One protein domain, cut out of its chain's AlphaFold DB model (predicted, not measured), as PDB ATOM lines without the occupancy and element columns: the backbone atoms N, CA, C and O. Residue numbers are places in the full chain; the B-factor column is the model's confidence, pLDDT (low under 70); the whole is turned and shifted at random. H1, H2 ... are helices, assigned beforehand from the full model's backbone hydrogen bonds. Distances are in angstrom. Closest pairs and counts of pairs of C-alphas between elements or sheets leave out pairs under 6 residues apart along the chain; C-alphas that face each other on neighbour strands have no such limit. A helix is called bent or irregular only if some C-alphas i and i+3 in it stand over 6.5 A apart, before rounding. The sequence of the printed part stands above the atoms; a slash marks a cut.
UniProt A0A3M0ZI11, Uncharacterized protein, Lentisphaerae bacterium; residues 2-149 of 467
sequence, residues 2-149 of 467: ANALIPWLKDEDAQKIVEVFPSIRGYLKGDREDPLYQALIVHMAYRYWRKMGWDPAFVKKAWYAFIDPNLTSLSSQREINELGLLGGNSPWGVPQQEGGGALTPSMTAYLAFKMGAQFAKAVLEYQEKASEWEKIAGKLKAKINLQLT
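AT A GLANCE: This is residues 2 to 149 of the 467 residues of an uncharacterized protein of Lentisphaerae bacterium (UniProt A0A3M0ZI11). A long helical hairpin, H6 and H7, packs through H6 on H4 and the bent helix H5; the short helices H1, H2 and H3 gather loosely on the side away from H7, and a long loop, residues 77 to 102, winds about at one end. The printed part has 148 residues with seven named helices, H1 to H7 in chain order, and no named strand: all helix. It is compact, with a radius of gyration of the C-alphas of 15.3 A and spans of 42 by 33 by 25 A.

HOW THE PARTS SIT: Start at H7, residues 124 to 148, which has a kink of 27 degrees near residue 131. It forms a hairpin with H6, residues 103 to 121, at a shallow tilt of 23 degrees; their closest C-alphas, Ala 117 and Ala 130, are 4.1 A apart. H6 touches H4, residues 35 to 51, at a steep tilt of 42 degrees, the same way, closest at C-alphas 105 and 36, 5.0 A. H5, residues 56 to 76, was assigned as one helix by its hydrogen bonds but is bent, C-alphas 65 and 68 being 7.7 A apart; its arms, H5a to residue 65 and H5b from 68, stand at 52 degrees. H5b touches residues 35 to 42 of H4, closest at C-alphas 70 and 38, 5.1 A. H1, residues 2 to 8, only just touches H5a, with 3 pairs of C-alphas within 8 A, closest Ala 4 and Ala 65, 6.9 A. H2, residues 12 to 20, and H3, residues 24 to 27, are each close to H4 but not clearly touching, 7.2 A at the closest C-alphas. Every O i to N i+4 pair is within hydrogen-bond range in H2, H5b and H6, against 12 of 13 in H4, 4 of 6 in H5a, 19 of 21 in H7 and 0 of 3 in H1, which has 1 of 4 O i to N i+3 pairs; H3 is too short.

IN THESE COORDINATES: Find C-alpha 124 at (42.013, -29.544, -6.560); H7 runs 35.4 A to C-alpha 148 at (29.249, -62.475, -8.542). H6 is 27.0 A long and H4 24.8 A. H1 begins at C-alpha 2, (62.194, -49.809, 0.103).

THE WHOLE: The farthest C-alphas, Lys 10 and Thr 149, are 45.3 A apart. The printed part has no cut; the link from H5 to H6 is long, 26 residues. Look for pLDDT under 70 in residues 2 to 32, 78 to 84, 87 to 102 and 145 to 149.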
ATOM      1  N   ALA A   2      62.241 -49.487  -1.338       26.41
ATOM      2  CA  ALA A   2      62.194 -49.809   0.103       26.41
ATOM      3  C   ALA A   2      62.140 -48.578   1.043       26.41
ATOM      4  O   ALA A   2      61.456 -48.615   2.069       26.41
ATOM      5  N   ASN A   3      62.819 -47.489   0.662       33.84
ATOM      6  CA  ASN A   3      63.166 -46.378   1.556       33.84
ATOM      7  C   ASN A   3      62.031 -45.384   1.861       33.84
ATOM      8  O   ASN A   3      62.181 -44.607   2.794       33.84
ATOM      9  N   ALA A   4      60.903 -45.392   1.140       41.28
ATOM     10  CA  ALA A   4      59.833 -44.401   1.344       41.28
ATOM     11  C   ALA A   4      59.040 -44.604   2.655       41.28
ATOM     12  O   ALA A   4      58.597 -43.641   3.277       41.28
ATOM     13  N   LEU A   5      58.899 -45.854   3.112       38.47
ATOM     14  CA  LEU A   5      58.119 -46.198   4.311       38.47
ATOM     15  C   LEU A   5      58.901 -46.076   5.632       38.47
ATOM     16  O   LEU A   5      58.290 -46.082   6.696       38.47
ATOM     17  N   ILE A   6      60.232 -45.956   5.596       42.97
ATOM     18  CA  ILE A   6      61.055 -45.839   6.814       42.97
ATOM     19  C   ILE A   6      60.969 -44.426   7.431       42.97
ATOM     20  O   ILE A   6      60.821 -44.343   8.649       42.97
ATOM     21  N   PRO A   7      60.982 -43.321   6.654       43.44
ATOM     22  CA  PRO A   7      60.593 -42.000   7.145       43.44
ATOM     23  C   PRO A   7      59.137 -41.961   7.617       43.44
ATOM     24  O   PRO A   7      58.864 -41.392   8.665       43.44
ATOM     25  N   TRP A   8      58.217 -42.623   6.900       48.59
ATOM     26  CA  TRP A   8      56.809 -42.699   7.306       48.59
ATOM     27  C   TRP A   8      56.649 -43.364   8.679       48.59
ATOM     28  O   TRP A   8      56.018 -42.785   9.546       48.59
ATOM     29  N   LEU A   9      57.312 -44.489   8.968       44.16
ATOM     30  CA  LEU A   9      57.285 -45.105  10.310       44.16
ATOM     31  C   LEU A   9      57.961 -44.271  11.428       44.16
ATOM     32  O   LEU A   9      57.946 -44.695  12.585       44.16
ATOM     33  N   LYS A  10      58.544 -43.106  11.111       48.16
ATOM     34  CA  LYS A  10      59.042 -42.103  12.071       48.16
ATOM     35  C   LYS A  10      58.158 -40.850  12.158       48.16
ATOM     36  O   LYS A  10      58.419 -39.997  12.998       48.16
ATOM     37  N   ASP A  11      57.151 -40.723  11.298       57.50
ATOM     38  CA  ASP A  11      56.175 -39.639  11.349       57.50
ATOM     39  C   ASP A  11      55.139 -39.933  12.442       57.50
ATOM     40  O   ASP A  11      54.588 -41.033  12.499       57.50
ATOM     41  N   GLU A  12      54.855 -38.964  13.312       60.44
ATOM     42  CA  GLU A  12      53.926 -39.184  14.421       60.44
ATOM     43  C   GLU A  12      52.515 -39.596  13.968       60.44
ATOM     44  O   GLU A  12      51.858 -40.377  14.652       60.44
ATOM     45  N   ASP A  13      52.007 -39.080  12.847       52.03
ATOM     46  CA  ASP A  13      50.632 -39.372  12.421       52.03
ATOM     47  C   ASP A  13      50.541 -40.757  11.784       52.03
ATOM     48  O   ASP A  13      49.549 -41.466  11.951       52.03
ATOM     49  N   ALA A  14      51.616 -41.180  11.121       52.44
ATOM     50  CA  ALA A  14      51.801 -42.557  10.700       52.44
ATOM     51  C   ALA A  14      51.912 -43.513  11.894       52.44
ATOM     52  O   ALA A  14      51.260 -44.557  11.887       52.44
ATOM     53  N   GLN A  15      52.668 -43.156  12.939       55.94
ATOM     54  CA  GLN A  15      52.730 -43.945  14.172       55.94
ATOM     55  C   GLN A  15      51.346 -44.044  14.823       55.94
ATOM     56  O   GLN A  15      50.880 -45.158  15.037       55.94
ATOM     57  N   LYS A  16      50.607 -42.935  14.966       55.47
ATOM     58  CA  LYS A  16      49.210 -42.937  15.450       55.47
ATOM     59  C   LYS A  16      48.293 -43.828  14.590       55.47
ATOM     60  O   LYS A  16      47.424 -44.506  15.130       55.47
ATOM     61  N   ILE A  17      48.481 -43.886  13.264       51.88
ATOM     62  CA  ILE A  17      47.749 -44.815  12.375       51.88
ATOM     63  C   ILE A  17      48.129 -46.284  12.643       51.88
ATOM     64  O   ILE A  17      47.247 -47.144  12.678       51.88
ATOM     65  N   VAL A  18      49.417 -46.581  12.838       44.84
ATOM     66  CA  VAL A  18      49.941 -47.934  13.115       44.84
ATOM     67  C   VAL A  18      49.558 -48.421  14.520       44.84
ATOM     68  O   VAL A  18      49.259 -49.599  14.696       44.84
ATOM     69  N   GLU A  19      49.517 -47.531  15.508       42.88
ATOM     70  CA  GLU A  19      49.140 -47.817  16.898       42.88
ATOM     71  C   GLU A  19      47.632 -48.031  17.061       42.88
ATOM     72  O   GLU A  19      47.213 -48.945  17.769       42.88
ATOM     73  N   VAL A  20      46.801 -47.250  16.358       40.19
ATOM     74  CA  VAL A  20      45.338 -47.449  16.329       40.19
ATOM     75  C   VAL A  20      44.950 -48.747  15.599       40.19
ATOM     76  O   VAL A  20      43.878 -49.297  15.855       40.19
ATOM     77  N   PHE A  21      45.825 -49.286  14.743       43.62
ATOM     78  CA  PHE A  21      45.633 -50.574  14.070       43.62
ATOM     79  C   PHE A  21      46.886 -51.472  14.171       43.62
ATOM     80  O   PHE A  21      47.584 -51.657  13.170       43.62
ATOM     81  N   PRO A  22      47.153 -52.119  15.329       36.31
ATOM     82  CA  PRO A  22      48.370 -52.918  15.553       36.31
ATOM     83  C   PRO A  22      48.596 -54.058  14.545       36.31
ATOM     84  O   PRO A  22      49.725 -54.510  14.347       36.31
ATOM     85  N   SER A  23      47.539 -54.490  13.848       41.34
ATOM     86  CA  SER A  23      47.605 -55.416  12.711       41.34
ATOM     87  C   SER A  23      48.584 -54.958  11.632       41.34
ATOM     88  O   SER A  23      49.284 -55.794  11.057       41.34
ATOM     89  N   ILE A  24      48.692 -53.649  11.389       46.47
ATOM     90  CA  ILE A  24      49.552 -53.064  10.355       46.47
ATOM     91  C   ILE A  24      51.008 -53.530  10.507       46.47
ATOM     92  O   ILE A  24      51.658 -53.819   9.505       46.47
ATOM     93  N   ARG A  25      51.516 -53.704  11.736       42.22
ATOM     94  CA  ARG A  25      52.909 -54.129  11.973       42.22
ATOM     95  C   ARG A  25      53.193 -55.575  11.538       42.22
ATOM     96  O   ARG A  25      54.334 -55.889  11.205       42.22
ATOM     97  N   GLY A  26      52.168 -56.431  11.513       46.62
ATOM     98  CA  GLY A  26      52.230 -57.774  10.929       46.62
ATOM     99  C   GLY A  26      52.041 -57.756   9.410       46.62
ATOM    100  O   GLY A  26      52.813 -58.378   8.687       46.62
ATOM    101  N   TYR A  27      51.070 -56.982   8.912       46.62
ATOM    102  CA  TYR A  27      50.772 -56.890   7.475       46.62
ATOM    103  C   TYR A  27      51.922 -56.243   6.671       46.62
ATOM    104  O   TYR A  27      52.227 -56.701   5.577       46.62
ATOM    105  N   LEU A  28      52.628 -55.245   7.221       48.81
ATOM    106  CA  LEU A  28      53.776 -54.587   6.565       48.81
ATOM    107  C   LEU A  28      55.054 -55.449   6.470       48.81
ATOM    108  O   LEU A  28      56.040 -54.992   5.882       48.81
ATOM    109  N   LYS A  29      55.054 -56.666   7.037       46.62
ATOM    110  CA  LYS A  29      56.085 -57.694   6.792       46.62
ATOM    111  C   LYS A  29      55.769 -58.589   5.585       46.62
ATOM    112  O   LYS A  29      56.628 -59.374   5.196       46.62
ATOM    113  N   GLY A  30      54.560 -58.505   5.025       53.53
ATOM    114  CA  GLY A  30      54.188 -59.210   3.801       53.53
ATOM    115  C   GLY A  30      54.856 -58.626   2.556       53.53
ATOM    116  O   GLY A  30      55.456 -57.547   2.596       53.53
ATOM    117  N   ASP A  31      54.726 -59.343   1.441       58.97
ATOM    118  CA  ASP A  31      55.177 -58.871   0.134       58.97
ATOM    119  C   ASP A  31      54.448 -57.571  -0.248       58.97
ATOM    120  O   ASP A  31      53.220 -57.512  -0.275       58.97
ATOM    121  N   ARG A  32      55.205 -56.511  -0.541       63.66
ATOM    122  CA  ARG A  32      54.647 -55.192  -0.884       63.66
ATOM    123  C   ARG A  32      54.056 -55.151  -2.293       63.66
ATOM    124  O   ARG A  32      53.424 -54.153  -2.644       63.66
ATOM    125  N   GLU A  33      54.253 -56.202  -3.082       72.62
ATOM    126  CA  GLU A  33      53.742 -56.320  -4.444       72.62
ATOM    127  C   GLU A  33      52.394 -57.071  -4.512       72.62
ATOM    128  O   GLU A  33      51.753 -57.038  -5.558       72.62
ATOM    129  N   ASP A  34      51.875 -57.649  -3.414       76.62
ATOM    130  CA  ASP A  34      50.514 -58.224  -3.400       76.62
ATOM    131  C   ASP A  34      49.440 -57.107  -3.501       76.62
ATOM    132  O   ASP A  34      49.396 -56.213  -2.637       76.62
ATOM    133  N   PRO A  35      48.519 -57.174  -4.489       79.62
ATOM    134  CA  PRO A  35      47.423 -56.217  -4.648       79.62
ATOM    135  C   PRO A  35      46.591 -55.992  -3.375       79.62
ATOM    136  O   PRO A  35      46.066 -54.899  -3.141       79.62
ATOM    137  N   LEU A  36      46.451 -57.009  -2.519       77.19
ATOM    138  CA  LEU A  36      45.681 -56.905  -1.287       77.19
ATOM    139  C   LEU A  36      46.316 -55.934  -0.284       77.19
ATOM    140  O   LEU A  36      45.597 -55.096   0.267       77.19
ATOM    141  N   TYR A  37      47.630 -56.017  -0.039       78.06
ATOM    142  CA  TYR A  37      48.294 -55.114   0.912       78.06
ATOM    143  C   TYR A  37      48.250 -53.670   0.398       78.06
ATOM    144  O   TYR A  37      47.891 -52.766   1.158       78.06
ATOM    145  N   GLN A  38      48.513 -53.469  -0.899       85.12
ATOM    146  CA  GLN A  38      48.439 -52.155  -1.547       85.12
ATOM    147  C   GLN A  38      47.042 -51.529  -1.402       85.12
ATOM    148  O   GLN A  38      46.902 -50.371  -0.998       85.12
ATOM    149  N   ALA A  39      45.988 -52.315  -1.646       86.62
ATOM    150  CA  ALA A  39      44.612 -51.853  -1.514       86.62
ATOM    151  C   ALA A  39      44.231 -51.553  -0.050       86.62
ATOM    152  O   ALA A  39      43.617 -50.519   0.226       86.62
ATOM    153  N   LEU A  40      44.620 -52.411   0.901       82.44
ATOM    154  CA  LEU A  40      44.321 -52.216   2.326       82.44
ATOM    155  C   LEU A  40      44.980 -50.953   2.905       82.44
ATOM    156  O   LEU A  40      44.350 -50.274   3.718       82.44
ATOM    157  N   ILE A  41      46.191 -50.585   2.469       83.69
ATOM    158  CA  ILE A  41      46.858 -49.335   2.888       83.69
ATOM    159  C   ILE A  41      45.988 -48.112   2.554       83.69
ATOM    160  O   ILE A  41      45.720 -47.279   3.426       83.69
ATOM    161  N   VAL A  42      45.469 -48.042   1.323       89.50
ATOM    162  CA  VAL A  42      44.582 -46.954   0.872       89.50
ATOM    163  C   VAL A  42      43.284 -46.921   1.686       89.50
ATOM    164  O   VAL A  42      42.822 -45.843   2.068       89.50
ATOM    165  N   HIS A  43      42.711 -48.089   2.009       86.88
ATOM    166  CA  HIS A  43      41.518 -48.173   2.861       86.88
ATOM    167  C   HIS A  43      41.774 -47.620   4.260       86.88
ATOM    168  O   HIS A  43      40.995 -46.799   4.739       86.88
ATOM    169  N   MET A  44      42.847 -48.053   4.926       80.62
ATOM    170  CA  MET A  44      43.150 -47.640   6.302       80.62
ATOM    171  C   MET A  44      43.374 -46.128   6.390       80.62
ATOM    172  O   MET A  44      42.765 -45.467   7.237       80.62
ATOM    173  N   ALA A  45      44.124 -45.561   5.444       86.44
ATOM    174  CA  ALA A  45      44.285 -44.118   5.326       86.44
ATOM    175  C   ALA A  45      42.947 -43.393   5.104       86.44
ATOM    176  O   ALA A  45      42.695 -42.367   5.733       86.44
ATOM    177  N   TYR A  46      42.058 -43.925   4.258       88.94
ATOM    178  CA  TYR A  46      40.735 -43.336   4.017       88.94
ATOM    179  C   TYR A  46      39.825 -43.396   5.254       88.94
ATOM    180  O   TYR A  46      39.008 -42.498   5.474       88.94
ATOM    181  N   ARG A  47      39.954 -44.426   6.099       84.50
ATOM    182  CA  ARG A  47      39.242 -44.500   7.389       84.50
ATOM    183  C   ARG A  47      39.769 -43.460   8.374       84.50
ATOM    184  O   ARG A  47      38.957 -42.759   8.979       84.50
ATOM    185  N   TYR A  48      41.091 -43.332   8.489       85.44
ATOM    186  CA  TYR A  48      41.733 -42.328   9.340       85.44
ATOM    187  C   TYR A  48      41.372 -40.903   8.902       85.44
ATOM    188  O   TYR A  48      40.803 -40.151   9.688       85.44
ATOM    189  N   TRP A  49      41.582 -40.570   7.625       88.44
ATOM    190  CA  TRP A  49      41.272 -39.263   7.036       88.44
ATOM    191  C   TRP A  49      39.853 -38.784   7.351       88.44
ATOM    192  O   TRP A  49      39.642 -37.651   7.786       88.44
ATOM    193  N   ARG A  50      38.866 -39.672   7.187       86.50
ATOM    194  CA  ARG A  50      37.475 -39.356   7.518       86.50
ATOM    195  C   ARG A  50      37.258 -39.199   9.011       86.50
ATOM    196  O   ARG A  50      36.600 -38.241   9.394       86.50
ATOM    197  N   LYS A  51      37.826 -40.065   9.860       85.62
ATOM    198  CA  LYS A  51      37.736 -39.923  11.327       85.62
ATOM    199  C   LYS A  51      38.440 -38.673  11.868       85.62
ATOM    200  O   LYS A  51      38.013 -38.174  12.903       85.62
ATOM    201  N   MET A  52      39.412 -38.124  11.139       84.50
ATOM    202  CA  MET A  52      40.024 -36.812  11.396       84.50
ATOM    203  C   MET A  52      39.240 -35.631  10.795       84.50
ATOM    204  O   MET A  52      39.654 -34.483  10.930       84.50
ATOM    205  N   GLY A  53      38.092 -35.873  10.154       84.81
ATOM    206  CA  GLY A  53      37.236 -34.814   9.625       84.81
ATOM    207  C   GLY A  53      37.498 -34.429   8.170       84.81
ATOM    208  O   GLY A  53      37.278 -33.275   7.817       84.81
ATOM    209  N   TRP A  54      37.927 -35.346   7.300       88.25
ATOM    210  CA  TRP A  54      38.141 -35.068   5.867       88.25
ATOM    211  C   TRP A  54      39.101 -33.882   5.613       88.25
ATOM    212  O   TRP A  54      38.844 -33.033   4.756       88.25
ATOM    213  N   ASP A  55      40.171 -33.771   6.399       88.31
ATOM    214  CA  ASP A  55      41.169 -32.702   6.272       88.31
ATOM    215  C   ASP A  55      41.991 -32.836   4.966       88.31
ATOM    216  O   ASP A  55      42.643 -33.866   4.774       88.31
ATOM    217  N   PRO A  56      41.998 -31.839   4.058       91.38
ATOM    218  CA  PRO A  56      42.823 -31.876   2.849       91.38
ATOM    219  C   PRO A  56      44.337 -31.894   3.116       91.38
ATOM    220  O   PRO A  56      45.078 -32.412   2.278       91.38
ATOM    221  N   ALA A  57      44.819 -31.368   4.251       90.44
ATOM    222  CA  ALA A  57      46.254 -31.343   4.549       90.44
ATOM    223  C   ALA A  57      46.807 -32.758   4.793       90.44
ATOM    224  O   ALA A  57      47.836 -33.115   4.208       90.44
ATOM    225  N   PHE A  58      46.073 -33.610   5.525       90.69
ATOM    226  CA  PHE A  58      46.366 -35.048   5.581       90.69
ATOM    227  C   PHE A  58      46.459 -35.673   4.181       90.69
ATOM    228  O   PHE A  58      47.390 -36.432   3.925       90.69
ATOM    229  N   VAL A  59      45.535 -35.352   3.262       92.62
ATOM    230  CA  VAL A  59      45.553 -35.930   1.904       92.62
ATOM    231  C   VAL A  59      46.839 -35.568   1.177       92.62
ATOM    232  O   VAL A  59      47.490 -36.465   0.654       92.62
ATOM    233  N   LYS A  60      47.252 -34.293   1.194       92.06
ATOM    234  CA  LYS A  60      48.508 -33.852   0.562       92.06
ATOM    235  C   LYS A  60      49.737 -34.561   1.141       92.06
ATOM    236  O   LYS A  60      50.579 -35.028   0.377       92.06
ATOM    237  N   LYS A  61      49.811 -34.706   2.470       89.56
ATOM    238  CA  LYS A  61      50.882 -35.440   3.177       89.56
ATOM    239  C   LYS A  61      50.894 -36.937   2.820       89.56
ATOM    240  O   LYS A  61      51.954 -37.523   2.618       89.56
ATOM    241  N   ALA A  62      49.718 -37.549   2.711       88.62
ATOM    242  CA  ALA A  62      49.530 -38.964   2.393       88.62
ATOM    243  C   ALA A  62      49.731 -39.312   0.904       88.62
ATOM    244  O   ALA A  62      50.062 -40.455   0.575       88.62
ATOM    245  N   TRP A  63      49.513 -38.345   0.005       93.06
ATOM    246  CA  TRP A  63      49.327 -38.577  -1.428       93.06
ATOM    247  C   TRP A  63      50.494 -39.324  -2.076       93.06
ATOM    248  O   TRP A  63      50.348 -40.482  -2.472       93.06
ATOM    249  N   TYR A  64      51.665 -38.687  -2.106       89.19
ATOM    250  CA  TYR A  64      52.893 -39.250  -2.673       89.19
ATOM    251  C   TYR A  64      53.569 -40.276  -1.752       89.19
ATOM    252  O   TYR A  64      54.408 -41.044  -2.210       89.19
ATOM    253  N   ALA A  65      53.213 -40.305  -0.463       83.06
ATOM    254  CA  ALA A  65      53.773 -41.256   0.493       83.06
ATOM    255  C   ALA A  65      53.230 -42.677   0.275       83.06
ATOM    256  O   ALA A  65      53.991 -43.642   0.345       83.06
ATOM    257  N   PHE A  66      51.920 -42.817   0.024       85.19
ATOM    258  CA  PHE A  66      51.295 -44.131  -0.157       85.19
ATOM    259  C   PHE A  66      49.946 -44.152  -0.901       85.19
ATOM    260  O   PHE A  66      49.524 -45.249  -1.257       85.19
ATOM    261  N   ILE A  67      49.239 -43.039  -1.148       91.62
ATOM    262  CA  ILE A  67      47.944 -43.113  -1.865       91.62
ATOM    263  C   ILE A  67      48.178 -43.378  -3.357       91.62
ATOM    264  O   ILE A  67      47.772 -44.424  -3.865       91.62
ATOM    265  N   ASP A  68      48.855 -42.461  -4.051       94.50
ATOM    266  CA  ASP A  68      49.108 -42.587  -5.490       94.50
ATOM    267  C   ASP A  68      50.073 -43.741  -5.835       94.50
ATOM    268  O   ASP A  68      49.736 -44.499  -6.743       94.50
ATOM    269  N   PRO A  69      51.174 -44.007  -5.093       92.44
ATOM    270  CA  PRO A  69      52.051 -45.141  -5.401       92.44
ATOM    271  C   PRO A  69      51.350 -46.507  -5.351       92.44
ATOM    272  O   PRO A  69      51.533 -47.318  -6.256       92.44
ATOM    273  N   ASN A  70      50.513 -46.765  -4.334       91.56
ATOM    274  CA  ASN A  70      49.786 -48.037  -4.236       91.56
ATOM    275  C   ASN A  70      48.675 -48.135  -5.289       91.56
ATOM    276  O   ASN A  70      48.485 -49.198  -5.867       91.56
ATOM    277  N   LEU A  71      47.954 -47.048  -5.587       93.56
ATOM    278  CA  LEU A  71      46.906 -47.071  -6.616       93.56
ATOM    279  C   LEU A  71      47.470 -47.146  -8.040       93.56
ATOM    280  O   LEU A  71      46.863 -47.789  -8.893       93.56
ATOM    281  N   THR A  72      48.634 -46.551  -8.291       92.69
ATOM    282  CA  THR A  72      49.346 -46.660  -9.569       92.69
ATOM    283  C   THR A  72      49.986 -48.047  -9.740       92.69
ATOM    284  O   THR A  72      49.876 -48.623 -10.819       92.69
ATOM    285  N   SER A  73      50.544 -48.666  -8.691       88.81
ATOM    286  CA  SER A  73      50.985 -50.075  -8.762       88.81
ATOM    287  C   SER A  73      49.802 -51.035  -8.957       88.81
ATOM    288  O   SER A  73      49.842 -51.902  -9.826       88.81
ATOM    289  N   LEU A  74      48.683 -50.822  -8.257       88.31
ATOM    290  CA  LEU A  74      47.434 -51.552  -8.505       88.31
ATOM    291  C   LEU A  74      46.868 -51.332  -9.916       88.31
ATOM    292  O   LEU A  74      46.039 -52.126 -10.368       88.31
ATOM    293  N   SER A  75      47.234 -50.236 -10.595       88.31
ATOM    294  CA  SER A  75      46.764 -49.940 -11.950       88.31
ATOM    295  C   SER A  75      47.646 -50.544 -13.042       88.31
ATOM    296  O   SER A  75      47.104 -50.885 -14.097       88.31
ATOM    297  N   SER A  76      48.942 -50.760 -12.777       84.31
ATOM    298  CA  SER A  76      49.852 -51.521 -13.645       84.31
ATOM    299  C   SER A  76      49.717 -53.036 -13.460       84.31
ATOM    300  O   SER A  76      49.722 -53.762 -14.449       84.31
ATOM    301  N   GLN A  77      49.431 -53.519 -12.245       74.94
ATOM    302  CA  GLN A  77      49.075 -54.922 -11.940       74.94
ATOM    303  C   GLN A  77      47.724 -55.378 -12.541       74.94
ATOM    304  O   GLN A  77      47.157 -56.395 -12.146       74.94
ATOM    305  N   ARG A  78      47.182 -54.635 -13.514       57.28
ATOM    306  CA  ARG A  78      45.958 -54.962 -14.262       57.28
ATOM    307  C   ARG A  78      46.233 -55.793 -15.514       57.28
ATOM    308  O   ARG A  78      45.395 -55.799 -16.418       57.28
ATOM    309  N   GLU A  79      47.348 -56.521 -15.534       53.47
ATOM    310  CA  GLU A  79      47.548 -57.708 -16.378       53.47
ATOM    311  C   GLU A  79      46.603 -58.801 -15.860       53.47
ATOM    312  O   GLU A  79      46.912 -59.692 -15.072       53.47
ATOM    313  N   ILE A  80      45.355 -58.561 -16.231       57.34
ATOM    314  CA  ILE A  80      44.131 -59.208 -15.817       57.34
ATOM    315  C   ILE A  80      44.153 -60.657 -16.307       57.34
ATOM    316  O   ILE A  80      44.383 -60.909 -17.490       57.34
ATOM    317  N   ASN A  81      43.832 -61.605 -15.425       60.03
ATOM    318  CA  ASN A  81      43.546 -62.969 -15.868       60.03
ATOM    319  C   ASN A  81      42.327 -62.968 -16.816       60.03
ATOM    320  O   ASN A  81      41.527 -62.034 -16.795       60.03
ATOM    321  N   GLU A  82      42.107 -64.022 -17.605       59.97
ATOM    322  CA  GLU A  82      41.056 -64.046 -18.648       59.97
ATOM    323  C   GLU A  82      39.648 -63.610 -18.159       59.97
ATOM    324  O   GLU A  82      38.844 -63.047 -18.910       59.97
ATOM    325  N   LEU A  83      39.357 -63.786 -16.864       59.09
ATOM    326  CA  LEU A  83      38.098 -63.398 -16.227       59.09
ATOM    327  C   LEU A  83      37.909 -61.884 -16.035       59.09
ATOM    328  O   LEU A  83      36.766 -61.408 -16.089       59.09
ATOM    329  N   GLY A  84      38.969 -61.095 -15.843       68.81
ATOM    330  CA  GLY A  84      38.861 -59.675 -15.464       68.81
ATOM    331  C   GLY A  84      39.347 -59.306 -14.060       68.81
ATOM    332  O   GLY A  84      38.965 -58.231 -13.592       68.81
ATOM    333  N   LEU A  85      40.084 -60.185 -13.376       73.94
ATOM    334  CA  LEU A  85      40.397 -60.092 -11.943       73.94
ATOM    335  C   LEU A  85      41.913 -59.980 -11.671       73.94
ATOM    336  O   LEU A  85      42.731 -60.219 -12.558       73.94
ATOM    337  N   LEU A  86      42.264 -59.610 -10.434       75.25
ATOM    338  CA  LEU A  86      43.634 -59.539  -9.895       75.25
ATOM    339  C   LEU A  86      44.023 -60.853  -9.179       75.25
ATOM    340  O   LEU A  86      43.145 -61.518  -8.629       75.25
ATOM    341  N   GLY A  87      45.316 -61.201  -9.133       65.50
ATOM    342  CA  GLY A  87      45.857 -62.344  -8.360       65.50
ATOM    343  C   GLY A  87      46.031 -62.085  -6.845       65.50
ATOM    344  O   GLY A  87      45.579 -61.055  -6.342       65.50
ATOM    345  N   GLY A  88      46.678 -63.012  -6.114       57.69
ATOM    346  CA  GLY A  88      47.009 -62.906  -4.668       57.69
ATOM    347  C   GLY A  88      47.610 -64.201  -4.059       57.69
ATOM    348  O   GLY A  88      47.618 -65.211  -4.761       57.69
ATOM    349  N   ASN A  89      48.145 -64.186  -2.811       54.28
ATOM    350  CA  ASN A  89      49.365 -64.993  -2.527       54.28
ATOM    351  C   ASN A  89      49.724 -65.735  -1.173       54.28
ATOM    352  O   ASN A  89      50.864 -66.165  -1.068       54.28
ATOM    353  N   SER A  90      49.060 -65.967  -0.027       44.31
ATOM    354  CA  SER A  90      47.709 -65.908   0.556       44.31
ATOM    355  C   SER A  90      46.897 -67.243   0.635       44.31
ATOM    356  O   SER A  90      47.403 -68.290   0.227       44.31
ATOM    357  N   PRO A  91      45.747 -67.291   1.363       43.50
ATOM    358  CA  PRO A  91      44.473 -67.839   0.825       43.50
ATOM    359  C   PRO A  91      43.524 -66.793   0.219       43.50
ATOM    360  O   PRO A  91      42.414 -67.100  -0.210       43.50
ATOM    361  N   TRP A  92      43.957 -65.539   0.174       45.69
ATOM    362  CA  TRP A  92      43.367 -64.485  -0.641       45.69
ATOM    363  C   TRP A  92      43.987 -64.560  -2.052       45.69
ATOM    364  O   TRP A  92      44.729 -63.670  -2.451       45.69
ATOM    365  N   GLY A  93      43.749 -65.671  -2.758       39.19
ATOM    366  CA  GLY A  93      44.695 -66.200  -3.757       39.19
ATOM    367  C   GLY A  93      45.773 -67.075  -3.094       39.19
ATOM    368  O   GLY A  93      45.792 -67.139  -1.871       39.19
ATOM    369  N   VAL A  94      46.618 -67.782  -3.851       35.91
ATOM    370  CA  VAL A  94      47.679 -68.708  -3.374       35.91
ATOM    371  C   VAL A  94      48.841 -68.678  -4.391       35.91
ATOM    372  O   VAL A  94      48.528 -68.531  -5.574       35.91
ATOM    373  N   PRO A  95      50.134 -68.891  -4.030       36.53
ATOM    374  CA  PRO A  95      51.216 -69.045  -5.007       36.53
ATOM    375  C   PRO A  95      51.103 -70.408  -5.702       36.53
ATOM    376  O   PRO A  95      51.786 -71.378  -5.372       36.53
ATOM    377  N   GLN A  96      50.177 -70.493  -6.646       39.53
ATOM    378  CA  GLN A  96      50.103 -71.559  -7.633       39.53
ATOM    379  C   GLN A  96      50.698 -71.022  -8.935       39.53
ATOM    380  O   GLN A  96      50.566 -69.843  -9.251       39.53
ATOM    381  N   GLN A  97      51.372 -71.891  -9.689       39.16
ATOM    382  CA  GLN A  97      52.011 -71.521 -10.960       39.16
ATOM    383  C   GLN A  97      50.984 -71.192 -12.064       39.16
ATOM    384  O   GLN A  97      51.347 -70.697 -13.127       39.16
ATOM    385  N   GLU A  98      49.698 -71.424 -11.792       41.62
ATOM    386  CA  GLU A  98      48.554 -71.065 -12.621       41.62
ATOM    387  C   GLU A  98      47.898 -69.783 -12.070       41.62
ATOM    388  O   GLU A  98      47.417 -69.756 -10.937       41.62
ATOM    389  N   GLY A  99      47.882 -68.709 -12.870       45.34
ATOM    390  CA  GLY A  99      47.471 -67.351 -12.468       45.34
ATOM    391  C   GLY A  99      45.972 -67.164 -12.182       45.34
ATOM    392  O   GLY A  99      45.268 -66.462 -12.915       45.34
ATOM    393  N   GLY A 100      45.473 -67.777 -11.108       49.41
ATOM    394  CA  GLY A 100      44.089 -67.656 -10.644       49.41
ATOM    395  C   GLY A 100      43.742 -66.245 -10.150       49.41
ATOM    396  O   GLY A 100      44.401 -65.692  -9.269       49.41
ATOM    397  N   GLY A 101      42.671 -65.663 -10.693       54.81
ATOM    398  CA  GLY A 101      42.203 -64.322 -10.339       54.81
ATOM    399  C   GLY A 101      41.227 -64.363  -9.167       54.81
ATOM    400  O   GLY A 101      40.134 -64.920  -9.272       54.81
ATOM    401  N   ALA A 102      41.597 -63.747  -8.049       66.00
ATOM    402  CA  ALA A 102      40.853 -63.804  -6.804       66.00
ATOM    403  C   ALA A 102      39.846 -62.643  -6.673       66.00
ATOM    404  O   ALA A 102      40.175 -61.456  -6.790       66.00
ATOM    405  N   LEU A 103      38.591 -62.988  -6.358       70.00
ATOM    406  CA  LEU A 103      37.505 -62.025  -6.139       70.00
ATOM    407  C   LEU A 103      37.835 -61.022  -5.021       70.00
ATOM    408  O   LEU A 103      37.526 -59.837  -5.135       70.00
ATOM    409  N   THR A 104      38.453 -61.496  -3.941       73.62
ATOM    410  CA  THR A 104      38.624 -60.719  -2.709       73.62
ATOM    411  C   THR A 104      39.672 -59.602  -2.852       73.62
ATOM    412  O   THR A 104      39.302 -58.455  -2.595       73.62
ATOM    413  N   PRO A 105      40.908 -59.836  -3.352       76.19
ATOM    414  CA  PRO A 105      41.814 -58.756  -3.766       76.19
ATOM    415  C   PRO A 105      41.178 -57.809  -4.791       76.19
ATOM    416  O   PRO A 105      41.230 -56.594  -4.612       76.19
ATOM    417  N   SER A 106      40.481 -58.342  -5.804       80.44
ATOM    418  CA  SER A 106      39.814 -57.532  -6.840       80.44
ATOM    419  C   SER A 106      38.774 -56.560  -6.265       80.44
ATOM    420  O   SER A 106      38.707 -55.399  -6.677       80.44
ATOM    421  N   MET A 107      37.977 -57.004  -5.290       79.75
ATOM    422  CA  MET A 107      36.976 -56.170  -4.624       79.75
ATOM    423  C   MET A 107      37.614 -55.147  -3.676       79.75
ATOM    424  O   MET A 107      37.213 -53.981  -3.690       79.75
ATOM    425  N   THR A 108      38.637 -55.535  -2.906       83.75
ATOM    426  CA  THR A 108      39.403 -54.592  -2.072       83.75
ATOM    427  C   THR A 108      40.069 -53.517  -2.939       83.75
ATOM    428  O   THR A 108      40.004 -52.338  -2.591       83.75
ATOM    429  N   ALA A 109      40.601 -53.870  -4.113       88.12
ATOM    430  CA  ALA A 109      41.150 -52.920  -5.080       88.12
ATOM    431  C   ALA A 109      40.074 -52.001  -5.694       88.12
ATOM    432  O   ALA A 109      40.262 -50.787  -5.714       88.12
ATOM    433  N   TYR A 110      38.912 -52.523  -6.118       89.75
ATOM    434  CA  TYR A 110      37.771 -51.697  -6.567       89.75
ATOM    435  C   TYR A 110      37.403 -50.623  -5.528       89.75
ATOM    436  O   TYR A 110      37.233 -49.446  -5.865       89.75
ATOM    437  N   LEU A 111      37.325 -51.028  -4.260       88.25
ATOM    438  CA  LEU A 111      37.065 -50.144  -3.129       88.25
ATOM    439  C   LEU A 111      38.213 -49.137  -2.926       88.25
ATOM    440  O   LEU A 111      37.944 -47.952  -2.730       88.25
ATOM    441  N   ALA A 112      39.474 -49.565  -3.045       91.38
ATOM    442  CA  ALA A 112      40.644 -48.695  -2.924       91.38
ATOM    443  C   ALA A 112      40.654 -47.602  -4.004       91.38
ATOM    444  O   ALA A 112      40.822 -46.433  -3.671       91.38
ATOM    445  N   PHE A 113      40.362 -47.935  -5.266       93.75
ATOM    446  CA  PHE A 113      40.224 -46.945  -6.342       93.75
ATOM    447  C   PHE A 113      39.060 -45.970  -6.105       93.75
ATOM    448  O   PHE A 113      39.200 -44.773  -6.367       93.75
ATOM    449  N   LYS A 114      37.928 -46.427  -5.546       92.25
ATOM    450  CA  LYS A 114      36.843 -45.515  -5.132       92.25
ATOM    451  C   LYS A 114      37.268 -44.567  -4.010       92.25
ATOM    452  O   LYS A 114      36.867 -43.408  -4.046       92.25
ATOM    453  N   MET A 115      38.075 -45.020  -3.050       92.44
ATOM    454  CA  MET A 115      38.593 -44.185  -1.955       92.44
ATOM    455  C   MET A 115      39.678 -43.217  -2.428       92.44
ATOM    456  O   MET A 115      39.620 -42.035  -2.097       92.44
ATOM    457  N   GLY A 116      40.590 -43.681  -3.282       94.12
ATOM    458  CA  GLY A 116      41.539 -42.851  -4.018       94.12
ATOM    459  C   GLY A 116      40.841 -41.713  -4.748       94.12
ATOM    460  O   GLY A 116      41.216 -40.559  -4.592       94.12
ATOM    461  N   ALA A 117      39.760 -42.003  -5.473       94.19
ATOM    462  CA  ALA A 117      38.999 -40.968  -6.164       94.19
ATOM    463  C   ALA A 117      38.293 -39.968  -5.228       94.19
ATOM    464  O   ALA A 117      38.009 -38.847  -5.643       94.19
ATOM    465  N   GLN A 118      38.000 -40.336  -3.976       92.38
ATOM    466  CA  GLN A 118      37.481 -39.398  -2.971       92.38
ATOM    467  C   GLN A 118      38.595 -38.540  -2.356       92.38
ATOM    468  O   GLN A 118      38.398 -37.339  -2.194       92.38
ATOM    469  N   PHE A 119      39.777 -39.114  -2.095       93.94
ATOM    470  CA  PHE A 119      40.981 -38.349  -1.751       93.94
ATOM    471  C   PHE A 119      41.321 -37.329  -2.846       93.94
ATOM    472  O   PHE A 119      41.477 -36.143  -2.574       93.94
ATOM    473  N   ALA A 120      41.352 -37.790  -4.094       94.56
ATOM    474  CA  ALA A 120      41.625 -36.988  -5.276       94.56
ATOM    475  C   ALA A 120      40.622 -35.832  -5.443       94.56
ATOM    476  O   ALA A 120      41.007 -34.720  -5.779       94.56
ATOM    477  N   LYS A 121      39.336 -36.061  -5.136       93.69
ATOM    478  CA  LYS A 121      38.301 -35.011  -5.176       93.69
ATOM    479  C   LYS A 121      38.410 -33.984  -4.049       93.69
ATOM    480  O   LYS A 121      37.876 -32.888  -4.203       93.69
ATOM    481  N   ALA A 122      39.094 -34.303  -2.949       91.56
ATOM    482  CA  ALA A 122      39.287 -33.396  -1.817       91.56
ATOM    483  C   ALA A 122      40.440 -32.391  -2.005       91.56
ATOM    484  O   ALA A 122      40.575 -31.471  -1.198       91.56
ATOM    485  N   VAL A 123      41.261 -32.548  -3.051       93.12
ATOM    486  CA  VAL A 123      42.391 -31.662  -3.369       93.12
ATOM    487  C   VAL A 123      42.328 -31.296  -4.853       93.12
ATOM    488  O   VAL A 123      42.381 -32.167  -5.714       93.12
ATOM    489  N   LEU A 124      42.213 -30.004  -5.175       90.44
ATOM    490  CA  LEU A 124      42.013 -29.544  -6.560       90.44
ATOM    491  C   LEU A 124      43.142 -29.969  -7.517       90.44
ATOM    492  O   LEU A 124      42.868 -30.248  -8.679       90.44
ATOM    493  N   GLU A 125      44.372 -30.107  -7.016       94.44
ATOM    494  CA  GLU A 125      45.536 -30.588  -7.779       94.44
ATOM    495  C   GLU A 125      45.389 -32.018  -8.343       94.44
ATOM    496  O   GLU A 125      46.154 -32.393  -9.226       94.44
ATOM    497  N   TYR A 126      44.437 -32.831  -7.860       93.44
ATOM    498  CA  TYR A 126      44.360 -34.270  -8.170       93.44
ATOM    499  C   TYR A 126      43.075 -34.701  -8.913       93.44
ATOM    500  O   TYR A 126      42.810 -35.897  -9.056       93.44
ATOM    501  N   GLN A 127      42.262 -33.767  -9.419       92.75
ATOM    502  CA  GLN A 127      40.946 -34.083 -10.017       92.75
ATOM    503  C   GLN A 127      41.018 -34.994 -11.265       92.75
ATOM    504  O   GLN A 127      40.103 -35.787 -11.511       92.75
ATOM    505  N   GLU A 128      42.114 -34.957 -12.026       94.19
ATOM    506  CA  GLU A 128      42.331 -35.870 -13.160       94.19
ATOM    507  C   GLU A 128      42.475 -37.327 -12.691       94.19
ATOM    508  O   GLU A 128      41.772 -38.216 -13.184       94.19
ATOM    509  N   LYS A 129      43.289 -37.559 -11.650       94.88
ATOM    510  CA  LYS A 129      43.441 -38.865 -10.986       94.88
ATOM    511  C   LYS A 129      42.120 -39.381 -10.417       94.88
ATOM    512  O   LYS A 129      41.856 -40.579 -10.481       94.88
ATOM    513  N   ALA A 130      41.235 -38.497  -9.949       94.94
ATOM    514  CA  ALA A 130      39.892 -38.902  -9.533       94.94
ATOM    515  C   ALA A 130      39.090 -39.543 -10.678       94.94
ATOM    516  O   ALA A 130      38.423 -40.561 -10.484       94.94
ATOM    517  N   SER A 131      39.171 -38.952 -11.870       94.88
ATOM    518  CA  SER A 131      38.453 -39.407 -13.064       94.88
ATOM    519  C   SER A 131      39.069 -40.687 -13.641       94.88
ATOM    520  O   SER A 131      38.341 -41.606 -14.030       94.88
ATOM    521  N   GLU A 132      40.403 -40.788 -13.626       95.00
ATOM    522  CA  GLU A 132      41.144 -42.017 -13.934       95.00
ATOM    523  C   GLU A 132      40.675 -43.169 -13.029       95.00
ATOM    524  O   GLU A 132      40.192 -44.199 -13.510       95.00
ATOM    525  N   TRP A 133      40.735 -42.980 -11.711       94.25
ATOM    526  CA  TRP A 133      40.455 -44.035 -10.741       94.25
ATOM    527  C   TRP A 133      38.973 -44.427 -10.663       94.25
ATOM    528  O   TRP A 133      38.676 -45.604 -10.448       94.25
ATOM    529  N   GLU A 134      38.018 -43.531 -10.937       93.88
ATOM    530  CA  GLU A 134      36.610 -43.941 -11.088       93.88
ATOM    531  C   GLU A 134      36.362 -44.755 -12.365       93.88
ATOM    532  O   GLU A 134      35.603 -45.727 -12.323       93.88
ATOM    533  N   LYS A 135      37.055 -44.451 -13.471       93.56
ATOM    534  CA  LYS A 135      37.038 -45.271 -14.698       93.56
ATOM    535  C   LYS A 135      37.680 -46.648 -14.461       93.56
ATOM    536  O   LYS A 135      37.198 -47.655 -14.991       93.56
ATOM    537  N   ILE A 136      38.721 -46.724 -13.628       91.62
ATOM    538  CA  ILE A 136      39.327 -47.987 -13.173       91.62
ATOM    539  C   ILE A 136      38.348 -48.791 -12.306       91.62
ATOM    540  O   ILE A 136      38.085 -49.958 -12.620       91.62
ATOM    541  N   ALA A 137      37.765 -48.170 -11.278       90.56
ATOM    542  CA  ALA A 137      36.800 -48.797 -10.379       90.56
ATOM    543  C   ALA A 137      35.538 -49.275 -11.115       90.56
ATOM    544  O   ALA A 137      35.057 -50.375 -10.848       90.56
ATOM    545  N   GLY A 138      35.023 -48.502 -12.077       89.12
ATOM    546  CA  GLY A 138      33.880 -48.896 -12.906       89.12
ATOM    547  C   GLY A 138      34.147 -50.173 -13.710       89.12
ATOM    548  O   GLY A 138      33.332 -51.097 -13.679       89.12
ATOM    549  N   LYS A 139      35.323 -50.273 -14.351       87.94
ATOM    550  CA  LYS A 139      35.765 -51.497 -15.047       87.94
ATOM    551  C   LYS A 139      35.862 -52.697 -14.093       87.94
ATOM    552  O   LYS A 139      35.353 -53.766 -14.425       87.94
ATOM    553  N   LEU A 140      36.469 -52.520 -12.914       85.25
ATOM    554  CA  LEU A 140      36.566 -53.588 -11.910       85.25
ATOM    555  C   LEU A 140      35.178 -54.021 -11.416       85.25
ATOM    556  O   LEU A 140      34.895 -55.213 -11.424       85.25
ATOM    557  N   LYS A 141      34.275 -53.087 -11.080       84.19
ATOM    558  CA  LYS A 141      32.904 -53.417 -10.646       84.19
ATOM    559  C   LYS A 141      32.131 -54.195 -11.711       84.19
ATOM    560  O   LYS A 141      31.413 -55.127 -11.365       84.19
ATOM    561  N   ALA A 142      32.286 -53.855 -12.993       81.06
ATOM    562  CA  ALA A 142      31.647 -54.589 -14.084       81.06
ATOM    563  C   ALA A 142      32.141 -56.046 -14.171       81.06
ATOM    564  O   ALA A 142      31.322 -56.962 -14.242       81.06
ATOM    565  N   LYS A 143      33.461 -56.268 -14.089       77.81
ATOM    566  CA  LYS A 143      34.051 -57.617 -14.061       77.81
ATOM    567  C   LYS A 143      33.645 -58.398 -12.807       77.81
ATOM    568  O   LYS A 143      33.161 -59.514 -12.923       77.81
ATOM    569  N   ILE A 144      33.747 -57.787 -11.629       74.56
ATOM    570  CA  ILE A 144      33.322 -58.364 -10.345       74.56
ATOM    571  C   ILE A 144      31.844 -58.776 -10.376       74.56
ATOM    572  O   ILE A 144      31.516 -59.878  -9.949       74.56
ATOM    573  N   ASN A 145      30.955 -57.933 -10.915       69.06
ATOM    574  CA  ASN A 145      29.527 -58.238 -11.019       69.06
ATOM    575  C   ASN A 145      29.235 -59.426 -11.948       69.06
ATOM    576  O   ASN A 145      28.355 -60.212 -11.619       69.06
ATOM    577  N   LEU A 146      29.961 -59.558 -13.067       64.88
ATOM    578  CA  LEU A 146      29.833 -60.689 -13.998       64.88
ATOM    579  C   LEU A 146      30.171 -62.029 -13.326       64.88
ATOM    580  O   LEU A 146      29.555 -63.043 -13.633       64.88
ATOM    581  N   GLN A 147      31.129 -62.025 -12.395       61.84
ATOM    582  CA  GLN A 147      31.495 -63.217 -11.628       61.84
ATOM    583  C   GLN A 147      30.523 -63.449 -10.452       61.84
ATOM    584  O   GLN A 147      30.052 -64.560 -10.241       61.84
ATOM    585  N   LEU A 148      30.124 -62.394  -9.727       56.31
ATOM    586  CA  LEU A 148      29.249 -62.475  -8.542       56.31
ATOM    587  C   LEU A 148      27.759 -62.771  -8.810       56.31
ATOM    588  O   LEU A 148      26.977 -62.848  -7.855       56.31
ATOM    589  N   THR A 149      27.317 -62.902 -10.060       44.78
ATOM    590  CA  THR A 149      25.924 -63.257 -10.363       44.78
ATOM    591  C   THR A 149      25.656 -64.746 -10.166       44.78
ATOM    592  O   THR A 149      26.017 -65.568 -11.000       44.78
TER     593      THR A 149